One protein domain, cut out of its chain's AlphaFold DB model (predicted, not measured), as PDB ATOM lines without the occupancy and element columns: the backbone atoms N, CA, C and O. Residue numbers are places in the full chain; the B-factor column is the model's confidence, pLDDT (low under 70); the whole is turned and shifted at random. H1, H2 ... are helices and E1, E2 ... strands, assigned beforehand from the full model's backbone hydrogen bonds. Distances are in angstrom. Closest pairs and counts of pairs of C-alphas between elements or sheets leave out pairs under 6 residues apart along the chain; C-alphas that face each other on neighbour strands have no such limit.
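What this domain is: This is residues 5 to 100 of the 107 residues of an uncharacterized protein of Lacipirellula parvula (UniProt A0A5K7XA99). Residues 5 to 20 of long helix H1 stick out from a small body, a mixed sheet E1 E2 E3 with H3 on one face. The printed part has 96 residues, and the class is mostly helix, with helices holding 48 and strands 11 of the 59 residues in named elements. The whole is loose, radius of gyration of the C-alphas 17.2 A, spanning 59 by 31 by 20 A.

Where its parts are: Find C-alpha 5 at (26.172, 66.267, -54.103); H1 runs 46.3 A to residue 36. Next come E1, 42 to 44, H2, 60 to 64, E2, 72 to 75, and H3, 81 to 91. E3, 96 to 99, ends at (42.443, 31.725, -14.221).

How they stand to each other: Residues 27 to 31 of H1 only just touch H3, with 3 C-alpha pairs within 8 A. H2 is not on the sheet. Antiparallel E1 and E2 have N 42 and O 74 at 2.8 A. Parallel E2 and E3, with N 73 and O 96 at 2.9 A, form with H3 a strand-helix-strand unit, two parallel neighbour strands with a helix between them along the chain, its crossover right-handed. H1 has 26 of 28 O i to N i+4 pairs within hydrogen-bond range, H2 and H3 every one.

The domain as a whole: Link E1 to H2 is long. Residues 5, 37 to 57 and 76 to 79 have pLDDT under 70.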
ATOM      1  N   ARG A   5      26.060  66.160 -55.567       68.12
ATOM      2  CA  ARG A   5      26.172  66.267 -54.103       68.12
ATOM      3  C   ARG A   5      25.136  65.406 -53.375       68.12
ATOM      4  O   ARG A   5      25.377  65.002 -52.244       68.12
ATOM      5  N   PHE A   6      23.994  65.143 -54.009       70.38
ATOM      6  CA  PHE A   6      22.915  64.354 -53.416       70.38
ATOM      7  C   PHE A   6      23.205  62.850 -53.470       70.38
ATOM      8  O   PHE A   6      23.055  62.164 -52.465       70.38
ATOM      9  N   THR A   7      23.708  62.354 -54.605       78.00
ATOM     10  CA  THR A   7      24.065  60.939 -54.783       78.00
ATOM     11  C   THR A   7      25.183  60.511 -53.837       78.00
ATOM     12  O   THR A   7      25.102  59.440 -53.245       78.00
ATOM     13  N   LEU A   8      26.179  61.373 -53.615       81.88
ATOM     14  CA  LEU A   8      27.300  61.079 -52.719       81.88
ATOM     15  C   LEU A   8      26.863  61.017 -51.244       81.88
ATOM     16  O   LEU A   8      27.257  60.105 -50.528       81.88
ATOM     17  N   ARG A   9      25.985  61.931 -50.801       84.62
ATOM     18  CA  ARG A   9      25.413  61.909 -49.440       84.62
ATOM     19  C   ARG A   9      24.516  60.696 -49.211       84.62
ATOM     20  O   ARG A   9      24.590  60.087 -48.149       84.62
ATOM     21  N   LEU A  10      23.703  60.340 -50.206       86.62
ATOM     22  CA  LEU A  10      22.842  59.161 -50.150       86.62
ATOM     23  C   LEU A  10      23.674  57.874 -50.075       86.62
ATOM     24  O   LEU A  10      23.410  57.032 -49.226       86.62
ATOM     25  N   ALA A  11      24.713  57.750 -50.904       85.00
ATOM     26  CA  ALA A  11      25.619  56.605 -50.867       85.00
ATOM     27  C   ALA A  11      26.307  56.472 -49.500       85.00
ATOM     28  O   ALA A  11      26.363  55.380 -48.944       85.00
ATOM     29  N   LEU A  12      26.764  57.585 -48.920       87.56
ATOM     30  CA  LEU A  12      27.411  57.592 -47.607       87.56
ATOM     31  C   LEU A  12      26.439  57.188 -46.488       87.56
ATOM     32  O   LEU A  12      26.801  56.401 -45.616       87.56
ATOM     33  N   ALA A  13      25.190  57.659 -46.550       87.25
ATOM     34  CA  ALA A  13      24.141  57.252 -45.619       87.25
ATOM     35  C   ALA A  13      23.819  55.753 -45.739       87.25
ATOM     36  O   ALA A  13      23.740  55.061 -44.727       87.25
ATOM     37  N   LEU A  14      23.697  55.231 -46.962       89.69
ATOM     38  CA  LEU A  14      23.449  53.807 -47.199       89.69
ATOM     39  C   LEU A  14      24.601  52.933 -46.693       89.69
ATOM     40  O   LEU A  14      24.357  51.920 -46.042       89.69
ATOM     41  N   VAL A  15      25.850  53.345 -46.926       89.69
ATOM     42  CA  VAL A  15      27.032  52.643 -46.407       89.69
ATOM     43  C   VAL A  15      27.053  52.665 -44.879       89.69
ATOM     44  O   VAL A  15      27.309  51.631 -44.271       89.69
ATOM     45  N   ALA A  16      26.733  53.797 -44.246       86.19
ATOM     46  CA  ALA A  16      26.674  53.886 -42.787       86.19
ATOM     47  C   ALA A  16      25.594  52.965 -42.191       86.19
ATOM     48  O   ALA A  16      25.851  52.268 -41.208       86.19
ATOM     49  N   ILE A  17      24.413  52.905 -42.818       88.25
ATOM     50  CA  ILE A  17      23.320  52.015 -42.400       88.25
ATOM     51  C   ILE A  17      23.719  50.545 -42.570       88.25
ATOM     52  O   ILE A  17      23.445  49.742 -41.685       88.25
ATOM     53  N   ALA A  18      24.392  50.190 -43.669       86.19
ATOM     54  CA  ALA A  18      24.845  48.823 -43.931       86.19
ATOM     55  C   ALA A  18      26.051  48.403 -43.069       86.19
ATOM     56  O   ALA A  18      26.203  47.224 -42.747       86.19
ATOM     57  N   ALA A  19      26.900  49.348 -42.657       87.44
ATOM     58  CA  ALA A  19      28.069  49.065 -41.829       87.44
ATOM     59  C   ALA A  19      27.683  48.551 -40.435       87.44
ATOM     60  O   ALA A  19      28.348  47.665 -39.902       87.44
ATOM     61  N   PHE A  20      26.589  49.057 -39.857       84.94
ATOM     62  CA  PHE A  20      26.124  48.639 -38.535       84.94
ATOM     63  C   PHE A  20      25.790  47.133 -38.432       84.94
ATOM     64  O   PHE A  20      26.376  46.465 -37.576       84.94
ATOM     65  N   PRO A  21      24.919  46.544 -39.279       84.69
ATOM     66  CA  PRO A  21      24.620  45.115 -39.223       84.69
ATOM     67  C   PRO A  21      25.830  44.251 -39.593       84.69
ATOM     68  O   PRO A  21      26.036  43.208 -38.975       84.69
ATOM     69  N   LEU A  22      26.669  44.695 -40.539       85.44
ATOM     70  CA  LEU A  22      27.908  43.993 -40.893       85.44
ATOM     71  C   LEU A  22      28.886  43.932 -39.714       85.44
ATOM     72  O   LEU A  22      29.485  42.887 -39.457       85.44
ATOM     73  N   TRP A  23      29.011  45.024 -38.961       84.06
ATOM     74  CA  TRP A  23      29.835  45.056 -37.758       84.06
ATOM     75  C   TRP A  23      29.303  44.100 -36.682       84.06
ATOM     76  O   TRP A  23      30.075  43.303 -36.147       84.06
ATOM     77  N   GLN A  24      27.989  44.087 -36.426       82.69
ATOM     78  CA  GLN A  24      27.383  43.138 -35.479       82.69
ATOM     79  C   GLN A  24      27.612  41.678 -35.903       82.69
ATOM     80  O   GLN A  24      28.025  40.864 -35.078       82.69
ATOM     81  N   LEU A  25      27.432  41.357 -37.189       84.12
ATOM     82  CA  LEU A  25      27.710  40.026 -37.740       84.12
ATOM     83  C   LEU A  25      29.169  39.606 -37.533       84.12
ATOM     84  O   LEU A  25      29.426  38.460 -37.167       84.12
ATOM     85  N   SER A  26      30.121  40.523 -37.729       84.81
ATOM     86  CA  SER A  26      31.544  40.226 -37.526       84.81
ATOM     87  C   SER A  26      31.865  39.859 -36.073       84.81
ATOM     88  O   SER A  26      32.590  38.894 -35.841       84.81
ATOM     89  N   ILE A  27      31.259  40.549 -35.099       82.69
ATOM     90  CA  ILE A  27      31.436  40.270 -33.666       82.69
ATOM     91  C   ILE A  27      30.862  38.898 -33.304       82.69
ATOM     92  O   ILE A  27      31.539  38.097 -32.660       82.69
ATOM     93  N   VAL A  28      29.634  38.605 -33.744       82.06
ATOM     94  CA  VAL A  28      28.983  37.308 -33.482       82.06
ATOM     95  C   VAL A  28      29.797  36.172 -34.098       82.06
ATOM     96  O   VAL A  28      30.017  35.144 -33.458       82.06
ATOM     97  N   ARG A  29      30.312  36.370 -35.315       84.62
ATOM     98  CA  ARG A  29      31.167  35.388 -35.981       84.62
ATOM     99  C   ARG A  29      32.475  35.157 -35.225       84.62
ATOM    100  O   ARG A  29      32.799  34.003 -34.974       84.62
ATOM    101  N   GLN A  30      33.177  36.214 -34.810       80.06
ATOM    102  CA  GLN A  30      34.413  36.095 -34.025       80.06
ATOM    103  C   GLN A  30      34.188  35.353 -32.706       80.06
ATOM    104  O   GLN A  30      34.971  34.476 -32.356       80.06
ATOM    105  N   ARG A  31      33.095  35.651 -31.991       77.00
ATOM    106  CA  ARG A  31      32.725  34.938 -30.757       77.00
ATOM    107  C   ARG A  31      32.428  33.468 -31.021       77.00
ATOM    108  O   ARG A  31      32.874  32.609 -30.266       77.00
ATOM    109  N   ARG A  32      31.708  33.167 -32.105       79.06
ATOM    110  CA  ARG A  32      31.383  31.792 -32.499       79.06
ATOM    111  C   ARG A  32      32.623  30.996 -32.876       79.06
ATOM    112  O   ARG A  32      32.769  29.866 -32.426       79.06
ATOM    113  N   GLU A  33      33.508  31.599 -33.661       77.94
ATOM    114  CA  GLU A  33      34.795  31.011 -34.023       77.94
ATOM    115  C   GLU A  33      35.620  30.747 -32.762       77.94
ATOM    116  O   GLU A  33      36.050  29.616 -32.564       77.94
ATOM    117  N   ALA A  34      35.711  31.721 -31.851       72.69
ATOM    118  CA  ALA A  34      36.450  31.588 -30.600       72.69
ATOM    119  C   ALA A  34      35.862  30.522 -29.647       72.69
ATOM    120  O   ALA A  34      36.616  29.839 -28.962       72.69
ATOM    121  N   MET A  35      34.535  30.327 -29.635       72.12
ATOM    122  CA  MET A  35      33.890  29.213 -28.921       72.12
ATOM    123  C   MET A  35      34.158  27.855 -29.581       72.12
ATOM    124  O   MET A  35      34.295  26.849 -28.891       72.12
ATOM    125  N   SER A  36      34.194  27.807 -30.916       71.81
ATOM    126  CA  SER A  36      34.422  26.566 -31.666       71.81
ATOM    127  C   SER A  36      35.891  26.139 -31.701       71.81
ATOM    128  O   SER A  36      36.180  24.954 -31.838       71.81
ATOM    129  N   SER A  37      36.824  27.082 -31.556       63.06
ATOM    130  CA  SER A  37      38.260  26.853 -31.679       63.06
ATOM    131  C   SER A  37      38.916  26.443 -30.353       63.06
ATOM    132  O   SER A  37      39.986  26.960 -30.029       63.06
ATOM    133  N   GLY A  38      38.298  25.563 -29.550       56.59
ATOM    134  CA  GLY A  38      38.939  25.027 -28.329       56.59
ATOM    135  C   GLY A  38      40.401  24.613 -28.600       56.59
ATOM    136  O   GLY A  38      40.664  24.149 -29.711       56.59
ATOM    137  N   PRO A  39      41.385  24.824 -27.690       53.53
ATOM    138  CA  PRO A  39      41.341  24.896 -26.222       53.53
ATOM    139  C   PRO A  39      41.872  26.232 -25.642       53.53
ATOM    140  O   PRO A  39      42.526  26.253 -24.603       53.53
ATOM    141  N   ALA A  40      41.656  27.369 -26.312       56.59
ATOM    142  CA  ALA A  40      42.200  28.647 -25.833       56.59
ATOM    143  C   ALA A  40      41.545  29.153 -24.531       56.59
ATOM    144  O   ALA A  40      42.178  29.923 -23.808       56.59
ATOM    145  N   PHE A  41      40.298  28.748 -24.258       62.03
ATOM    146  CA  PHE A  41      39.535  29.028 -23.040       62.03
ATOM    147  C   PHE A  41      38.261  28.157 -22.982       62.03
ATOM    148  O   PHE A  41      37.770  27.711 -24.019       62.03
ATOM    149  N   ILE A  42      37.714  27.922 -21.786       65.94
ATOM    150  CA  ILE A  42      36.438  27.222 -21.561       65.94
ATOM    151  C   ILE A  42      35.379  28.268 -21.219       65.94
ATOM    152  O   ILE A  42      35.497  28.971 -20.219       65.94
ATOM    153  N   ALA A  43      34.347  28.387 -22.053       62.03
ATOM    154  CA  ALA A  43      33.213  29.272 -21.812       62.03
ATOM    155  C   ALA A  43      32.072  28.496 -21.138       62.03
ATOM    156  O   ALA A  43      31.635  27.471 -21.659       62.03
ATOM    157  N   ALA A  44      31.570  28.997 -20.010       62.28
ATOM    158  CA  ALA A  44      30.447  28.416 -19.285       62.28
ATOM    159  C   ALA A  44      29.314  29.439 -19.098       62.28
ATOM    160  O   ALA A  44      29.527  30.629 -18.835       62.28
ATOM    161  N   ILE A  45      28.082  28.955 -19.268       61.44
ATOM    162  CA  ILE A  45      26.851  29.737 -19.086       61.44
ATOM    163  C   ILE A  45      26.500  29.826 -17.589       61.44
ATOM    164  O   ILE A  45      25.954  30.833 -17.146       61.44
ATOM    165  N   GLU A  46      26.889  28.823 -16.803       58.72
ATOM    166  CA  GLU A  46      26.698  28.732 -15.355       58.72
ATOM    167  C   GLU A  46      28.044  28.390 -14.699       58.72
ATOM    168  O   GLU A  46      28.786  27.558 -15.216       58.72
ATOM    169  N   SER A  47      28.392  29.074 -13.604       53.19
ATOM    170  CA  SER A  47      29.556  28.714 -12.785       53.19
ATOM    171  C   SER A  47      29.080  27.775 -11.687       53.19
ATOM    172  O   SER A  47      28.097  28.122 -11.026       53.19
ATOM    173  N   PRO A  48      29.774  26.651 -11.444       56.19
ATOM    174  CA  PRO A  48      29.446  25.766 -10.328       56.19
ATOM    175  C   PRO A  48      29.572  26.479  -8.968       56.19
ATOM    176  O   PRO A  48      28.780  26.237  -8.066       56.19
ATOM    177  N   ASN A  49      30.472  27.466  -8.845       54.22
ATOM    178  CA  ASN A  49      30.828  28.076  -7.557       54.22
ATOM    179  C   ASN A  49      30.104  29.396  -7.228       54.22
ATOM    180  O   ASN A  49      30.317  29.956  -6.153       54.22
ATOM    181  N   LEU A  50      29.272  29.941  -8.126       57.12
ATOM    182  CA  LEU A  50      28.621  31.251  -7.937       57.12
ATOM    183  C   LEU A  50      27.130  31.203  -8.289       57.12
ATOM    184  O   LEU A  50      26.670  31.775  -9.282       57.12
ATOM    185  N   LEU A  51      26.357  30.546  -7.425       54.47
ATOM    186  CA  LEU A  51      24.897  30.609  -7.436       54.47
ATOM    187  C   LEU A  51      24.433  32.037  -7.092       54.47
ATOM    188  O   LEU A  51      24.703  32.542  -6.006       54.47
ATOM    189  N   GLY A  52      23.710  32.691  -8.009       53.69
ATOM    190  CA  GLY A  52      22.927  33.897  -7.690       53.69
ATOM    191  C   GLY A  52      23.239  35.179  -8.468       53.69
ATOM    192  O   GLY A  52      22.583  36.192  -8.228       53.69
ATOM    193  N   LYS A  53      24.178  35.179  -9.424       55.97
ATOM    194  CA  LYS A  53      24.393  36.353 -10.295       55.97
ATOM    195  C   LYS A  53      23.446  36.325 -11.502       55.97
ATOM    196  O   LYS A  53      23.318  35.299 -12.169       55.97
ATOM    197  N   ALA A  54      22.762  37.441 -11.772       58.09
ATOM    198  CA  ALA A  54      21.847  37.568 -12.908       58.09
ATOM    199  C   ALA A  54      22.580  37.351 -14.241       58.09
ATOM    200  O   ALA A  54      23.750  37.709 -14.376       58.09
ATOM    201  N   SER A  55      21.890  36.769 -15.228       58.69
ATOM    202  CA  SER A  55      22.471  36.584 -16.558       58.69
ATOM    203  C   SER A  55      22.835  37.932 -17.164       58.69
ATOM    204  O   SER A  55      21.960  38.799 -17.211       58.69
ATOM    205  N   PRO A  56      24.066  38.120 -17.664       65.81
ATOM    206  CA  PRO A  56      24.357  39.279 -18.478       65.81
ATOM    207  C   PRO A  56      23.437  39.247 -19.697       65.81
ATOM    208  O   PRO A  56      23.262  38.203 -20.333       65.81
ATOM    209  N   SER A  57      22.813  40.382 -19.998       65.38
ATOM    210  CA  SER A  57      22.016  40.535 -21.206       65.38
ATOM    211  C   SER A  57      22.939  40.853 -22.377       65.38
ATOM    212  O   SER A  57      23.784  41.749 -22.312       65.38
ATOM    213  N   VAL A  58      22.784  40.113 -23.472       71.06
ATOM    214  CA  VAL A  58      23.357  40.516 -24.756       71.06
ATOM    215  C   VAL A  58      22.383  41.500 -25.402       71.06
ATOM    216  O   VAL A  58      21.177  41.446 -25.175       71.06
ATOM    217  N   ASN A  59      22.893  42.428 -26.209       77.81
ATOM    218  CA  ASN A  59      22.048  43.309 -27.010       77.81
ATOM    219  C   ASN A  59      21.070  42.481 -27.875       77.81
ATOM    220  O   ASN A  59      21.499  41.545 -28.550       77.81
ATOM    221  N   THR A  60      19.789  42.859 -27.911       79.00
ATOM    222  CA  THR A  60      18.693  42.144 -28.595       79.00
ATOM    223  C   THR A  60      18.996  41.841 -30.065       79.00
ATOM    224  O   THR A  60      18.631  40.793 -30.585       79.00
ATOM    225  N   PHE A  61      19.724  42.730 -30.752       76.81
ATOM    226  CA  PHE A  61      20.119  42.500 -32.145       76.81
ATOM    227  C   PHE A  61      21.108  41.332 -32.297       76.81
ATOM    228  O   PHE A  61      21.069  40.618 -33.292       76.81
ATOM    229  N   ARG A  62      21.989  41.112 -31.315       75.38
ATOM    230  CA  ARG A  62      22.931  39.981 -31.315       75.38
ATOM    231  C   ARG A  62      22.247  38.678 -30.929       75.38
ATOM    232  O   ARG A  62      22.562  37.643 -31.505       75.38
ATOM    233  N   GLU A  63      21.280  38.743 -30.018       78.69
ATOM    234  CA  GLU A  63      20.426  37.601 -29.680       78.69
ATOM    235  C   GLU A  63      19.658  37.106 -30.917       78.69
ATOM    236  O   GLU A  63      19.649  35.912 -31.207       78.69
ATOM    237  N   LEU A  64      19.139  38.030 -31.736       80.19
ATOM    238  CA  LEU A  64      18.494  37.708 -33.014       80.19
ATOM    239  C   LEU A  64      19.457  37.081 -34.044       80.19
ATOM    240  O   LEU A  64      19.034  36.311 -34.903       80.19
ATOM    241  N   LEU A  65      20.756  37.374 -33.943       79.88
ATOM    242  CA  LEU A  65      21.815  36.745 -34.743       79.88
ATOM    243  C   LEU A  65      22.285  35.393 -34.166       79.88
ATOM    244  O   LEU A  65      23.188  34.771 -34.729       79.88
ATOM    245  N   GLY A  66      21.675  34.923 -33.073       71.62
ATOM    246  CA  GLY A  66      21.979  33.642 -32.435       71.62
ATOM    247  C   GLY A  66      23.183  33.671 -31.491       71.62
ATOM    248  O   GLY A  66      23.733  32.608 -31.191       71.62
ATOM    249  N   ASP A  67      23.613  34.854 -31.043       74.44
ATOM    250  CA  ASP A  67      24.633  34.985 -29.998       74.44
ATOM    251  C   ASP A  67      24.060  34.560 -28.640       74.44
ATOM    252  O   ASP A  67      22.883  34.781 -28.349       74.44
ATOM    253  N   LYS A  68      24.899  33.951 -27.801       72.12
ATOM    254  CA  LYS A  68      24.505  33.492 -26.465       72.12
ATOM    255  C   LYS A  68      25.293  34.260 -25.403       72.12
ATOM    256  O   LYS A  68      26.502  34.447 -25.576       72.12
ATOM    257  N   PRO A  69      24.648  34.693 -24.303       71.62
ATOM    258  CA  PRO A  69      25.363  35.280 -23.181       71.62
ATOM    259  C   PRO A  69      26.276  34.231 -22.550       71.62
ATOM    260  O   PRO A  69      25.834  33.135 -22.202       71.62
ATOM    261  N   ILE A  70      27.547  34.583 -22.386       74.19
ATOM    262  CA  ILE A  70      28.528  33.777 -21.661       74.19
ATOM    263  C   ILE A  70      28.828  34.503 -20.362       74.19
ATOM    264  O   ILE A  70      29.076  35.707 -20.370       74.19
ATOM    265  N   ARG A  71      28.791  33.772 -19.249       72.69
ATOM    266  CA  ARG A  71      29.030  34.348 -17.920       72.69
ATOM    267  C   ARG A  71      30.458  34.165 -17.462       72.69
ATOM    268  O   ARG A  71      31.011  35.061 -16.843       72.69
ATOM    269  N   TYR A  72      31.036  33.014 -17.773       71.00
ATOM    270  CA  TYR A  72      32.320  32.604 -17.240       71.00
ATOM    271  C   TYR A  72      33.224  32.186 -18.380       71.00
ATOM    272  O   TYR A  72      32.819  31.400 -19.239       71.00
ATOM    273  N   VAL A  73      34.444  32.713 -18.394       76.00
ATOM    274  CA  VAL A  73      35.487  32.257 -19.308       76.00
ATOM    275  C   VAL A  73      36.719  31.878 -18.503       76.00
ATOM    276  O   VAL A  73      37.334  32.713 -17.850       76.00
ATOM    277  N   TYR A  74      37.085  30.607 -18.573       74.81
ATOM    278  CA  TYR A  74      38.259  30.037 -17.931       74.81
ATOM    279  C   TYR A  74      39.400  29.994 -18.936       74.81
ATOM    280  O   TYR A  74      39.262  29.371 -19.988       74.81
ATOM    281  N   ILE A  75      40.520  30.646 -18.644       76.19
ATOM    282  CA  ILE A  75      41.700  30.575 -19.514       76.19
ATOM    283  C   ILE A  75      42.670  29.555 -18.908       76.19
ATOM    284  O   ILE A  75      43.012  29.679 -17.728       76.19
ATOM    285  N   PRO A  76      43.141  28.561 -19.684       69.62
ATOM    286  CA  PRO A  76      44.156  27.632 -19.216       69.62
ATOM    287  C   PRO A  76      45.436  28.389 -18.847       69.62
ATOM    288  O   PRO A  76      45.837  29.327 -19.539       69.62
ATOM    289  N   LEU A  77      46.092  27.932 -17.778       68.25
ATOM    290  CA  LEU A  77      47.317  28.512 -17.202       68.25
ATOM    291  C   LEU A  77      48.531  28.502 -18.154       68.25
ATOM    292  O   LEU A  77      49.575  29.066 -17.841       68.25
ATOM    293  N   GLU A  78      48.425  27.882 -19.329       66.88
ATOM    294  CA  GLU A  78      49.507  27.851 -20.311       66.88
ATOM    295  C   GLU A  78      49.629  29.183 -21.070       66.88
ATOM    296  O   GLU A  78      48.871  29.471 -22.001       66.88
ATOM    297  N   GLY A  79      50.631  29.989 -20.711       68.06
ATOM    298  CA  GLY A  79      51.101  31.142 -21.488       68.06
ATOM    299  C   GLY A  79      50.817  32.511 -20.864       68.06
ATOM    300  O   GLY A  79      50.566  32.636 -19.670       68.06
ATOM    301  N   ASP A  80      50.894  33.566 -21.683       79.06
ATOM    302  CA  ASP A  80      50.755  34.958 -21.234       79.06
ATOM    303  C   ASP A  80      49.297  35.303 -20.873       79.06
ATOM    304  O   ASP A  80      48.500  35.777 -21.695       79.06
ATOM    305  N   TRP A  81      48.957  35.041 -19.608       75.94
ATOM    306  CA  TRP A  81      47.651  35.294 -18.997       75.94
ATOM    307  C   TRP A  81      47.150  36.718 -19.238       75.94
ATOM    308  O   TRP A  81      45.977  36.914 -19.558       75.94
ATOM    309  N   LYS A  82      48.021  37.729 -19.150       79.38
ATOM    310  CA  LYS A  82      47.614  39.134 -19.284       79.38
ATOM    311  C   LYS A  82      47.094  39.427 -20.690       79.38
ATOM    312  O   LYS A  82      46.062  40.082 -20.851       79.38
ATOM    313  N   THR A  83      47.783  38.898 -21.698       79.50
ATOM    314  CA  THR A  83      47.416  39.058 -23.108       79.50
ATOM    315  C   THR A  83      46.148  38.272 -23.440       79.50
ATOM    316  O   THR A  83      45.231  38.817 -24.064       79.50
ATOM    317  N   LYS A  84      46.030  37.030 -22.951       77.19
ATOM    318  CA  LYS A  84      44.825  36.208 -23.157       77.19
ATOM    319  C   LYS A  84      43.599  36.788 -22.449       77.19
ATOM    320  O   LYS A  84      42.547  36.903 -23.072       77.19
ATOM    321  N   LYS A  85      43.740  37.248 -21.203       80.75
ATOM    322  CA  LYS A  85      42.672  37.924 -20.451       80.75
ATOM    323  C   LYS A  85      42.179  39.168 -21.180       80.75
ATOM    324  O   LYS A  85      40.975  39.351 -21.323       80.75
ATOM    325  N   ALA A  86      43.088  40.002 -21.687       81.06
ATOM    326  CA  ALA A  86      42.713  41.192 -22.445       81.06
ATOM    327  C   ALA A  86      41.970  40.848 -23.748       81.06
ATOM    328  O   ALA A  86      41.023  41.543 -24.115       81.06
ATOM    329  N   MET A  87      42.373  39.777 -24.440       78.81
ATOM    330  CA  MET A  87      41.686  39.300 -25.642       78.81
ATOM    331  C   MET A  87      40.277  38.787 -25.319       78.81
ATOM    332  O   MET A  87      39.311  39.186 -25.969       78.81
ATOM    333  N   VAL A  88      40.150  37.959 -24.283       78.62
ATOM    334  CA  VAL A  88      38.873  37.384 -23.846       78.62
ATOM    335  C   VAL A  88      37.919  38.468 -23.350       78.62
ATOM    336  O   VAL A  88      36.777  38.496 -23.793       78.62
ATOM    337  N   GLN A  89      38.381  39.420 -22.535       82.31
ATOM    338  CA  GLN A  89      37.542  40.525 -22.051       82.31
ATOM    339  C   GLN A  89      37.057  41.435 -23.193       82.31
ATOM    340  O   GLN A  89      35.999  42.048 -23.092       82.31
ATOM    341  N   ARG A  90      37.815  41.542 -24.295       80.06
ATOM    342  CA  ARG A  90      37.374  42.275 -25.494       80.06
ATOM    343  C   ARG A  90      36.283  41.529 -26.265       80.06
ATOM    344  O   ARG A  90      35.394  42.177 -26.809       80.06
ATOM    345  N   LEU A  91      36.360  40.200 -26.332       77.06
ATOM    346  CA  LEU A  91      35.392  39.352 -27.042       77.06
ATOM    347  C   LEU A  91      34.104  39.130 -26.231       77.06
ATOM    348  O   LEU A  91      33.005  39.107 -26.794       77.06
ATOM    349  N   PHE A  92      34.249  39.013 -24.912       77.81
ATOM    350  CA  PHE A  92      33.189  38.749 -23.942       77.81
ATOM    351  C   PHE A  92      33.255  39.784 -22.807       77.81
ATOM    352  O   PHE A  92      33.638  39.449 -21.685       77.81
ATOM    353  N   PRO A  93      32.932  41.063 -23.074       74.25
ATOM    354  CA  PRO A  93      32.957  42.111 -22.050       74.25
ATOM    355  C   PRO A  93      32.010  41.830 -20.880       74.25
ATOM    356  O   PRO A  93      32.243  42.321 -19.779       74.25
ATOM    357  N   GLU A  94      30.962  41.049 -21.117       72.75
ATOM    358  CA  GLU A  94      29.969  40.648 -20.131       72.75
ATOM    359  C   GLU A  94      30.355  39.418 -19.292       72.75
ATOM    360  O   GLU A  94      29.660  39.111 -18.323       72.75
ATOM    361  N   ALA A  95      31.439  38.727 -19.652       74.38
ATOM    362  CA  ALA A  95      31.901  37.543 -18.945       74.38
ATOM    363  C   ALA A  95      32.937  37.890 -17.867       74.38
ATOM    364  O   ALA A  95      33.791  38.768 -18.032       74.38
ATOM    365  N   GLU A  96      32.893  37.139 -16.772       74.88
ATOM    366  CA  GLU A  96      33.944  37.103 -15.767       74.88
ATOM    367  C   GLU A  96      35.022  36.104 -16.186       74.88
ATOM    368  O   GLU A  96      34.744  34.949 -16.519       74.88
ATOM    369  N   VAL A  97      36.270  36.572 -16.184       75.94
ATOM    370  CA  VAL A  97      37.418  35.792 -16.644       75.94
ATOM    371  C   VAL A  97      38.168  35.216 -15.449       75.94
ATOM    372  O   VAL A  97      38.705  35.975 -14.636       75.94
ATOM    373  N   PHE A  98      38.230  33.889 -15.377       74.69
ATOM    374  CA  PHE A  98      38.894  33.126 -14.322       74.69
ATOM    375  C   PHE A  98      40.178  32.475 -14.839       74.69
ATOM    376  O   PHE A  98      40.293  32.115 -16.014       74.69
ATOM    377  N   GLU A  99      41.164  32.376 -13.952       75.19
ATOM    378  CA  GLU A  99      42.443  31.725 -14.221       75.19
ATOM    379  C   GLU A  99      42.356  30.250 -13.832       75.19
ATOM    380  O   GLU A  99      41.920  29.937 -12.727       75.19
ATOM    381  N   GLY A 100      42.765  29.355 -14.734       70.75
ATOM    382  CA  GLY A 100      42.743  27.911 -14.496       70.75
ATOM    383  C   GLY A 100      41.515  27.204 -15.071       70.75
ATOM    384  O   GLY A 100      40.676  27.808 -15.734       70.75
TER     385      GLY A 100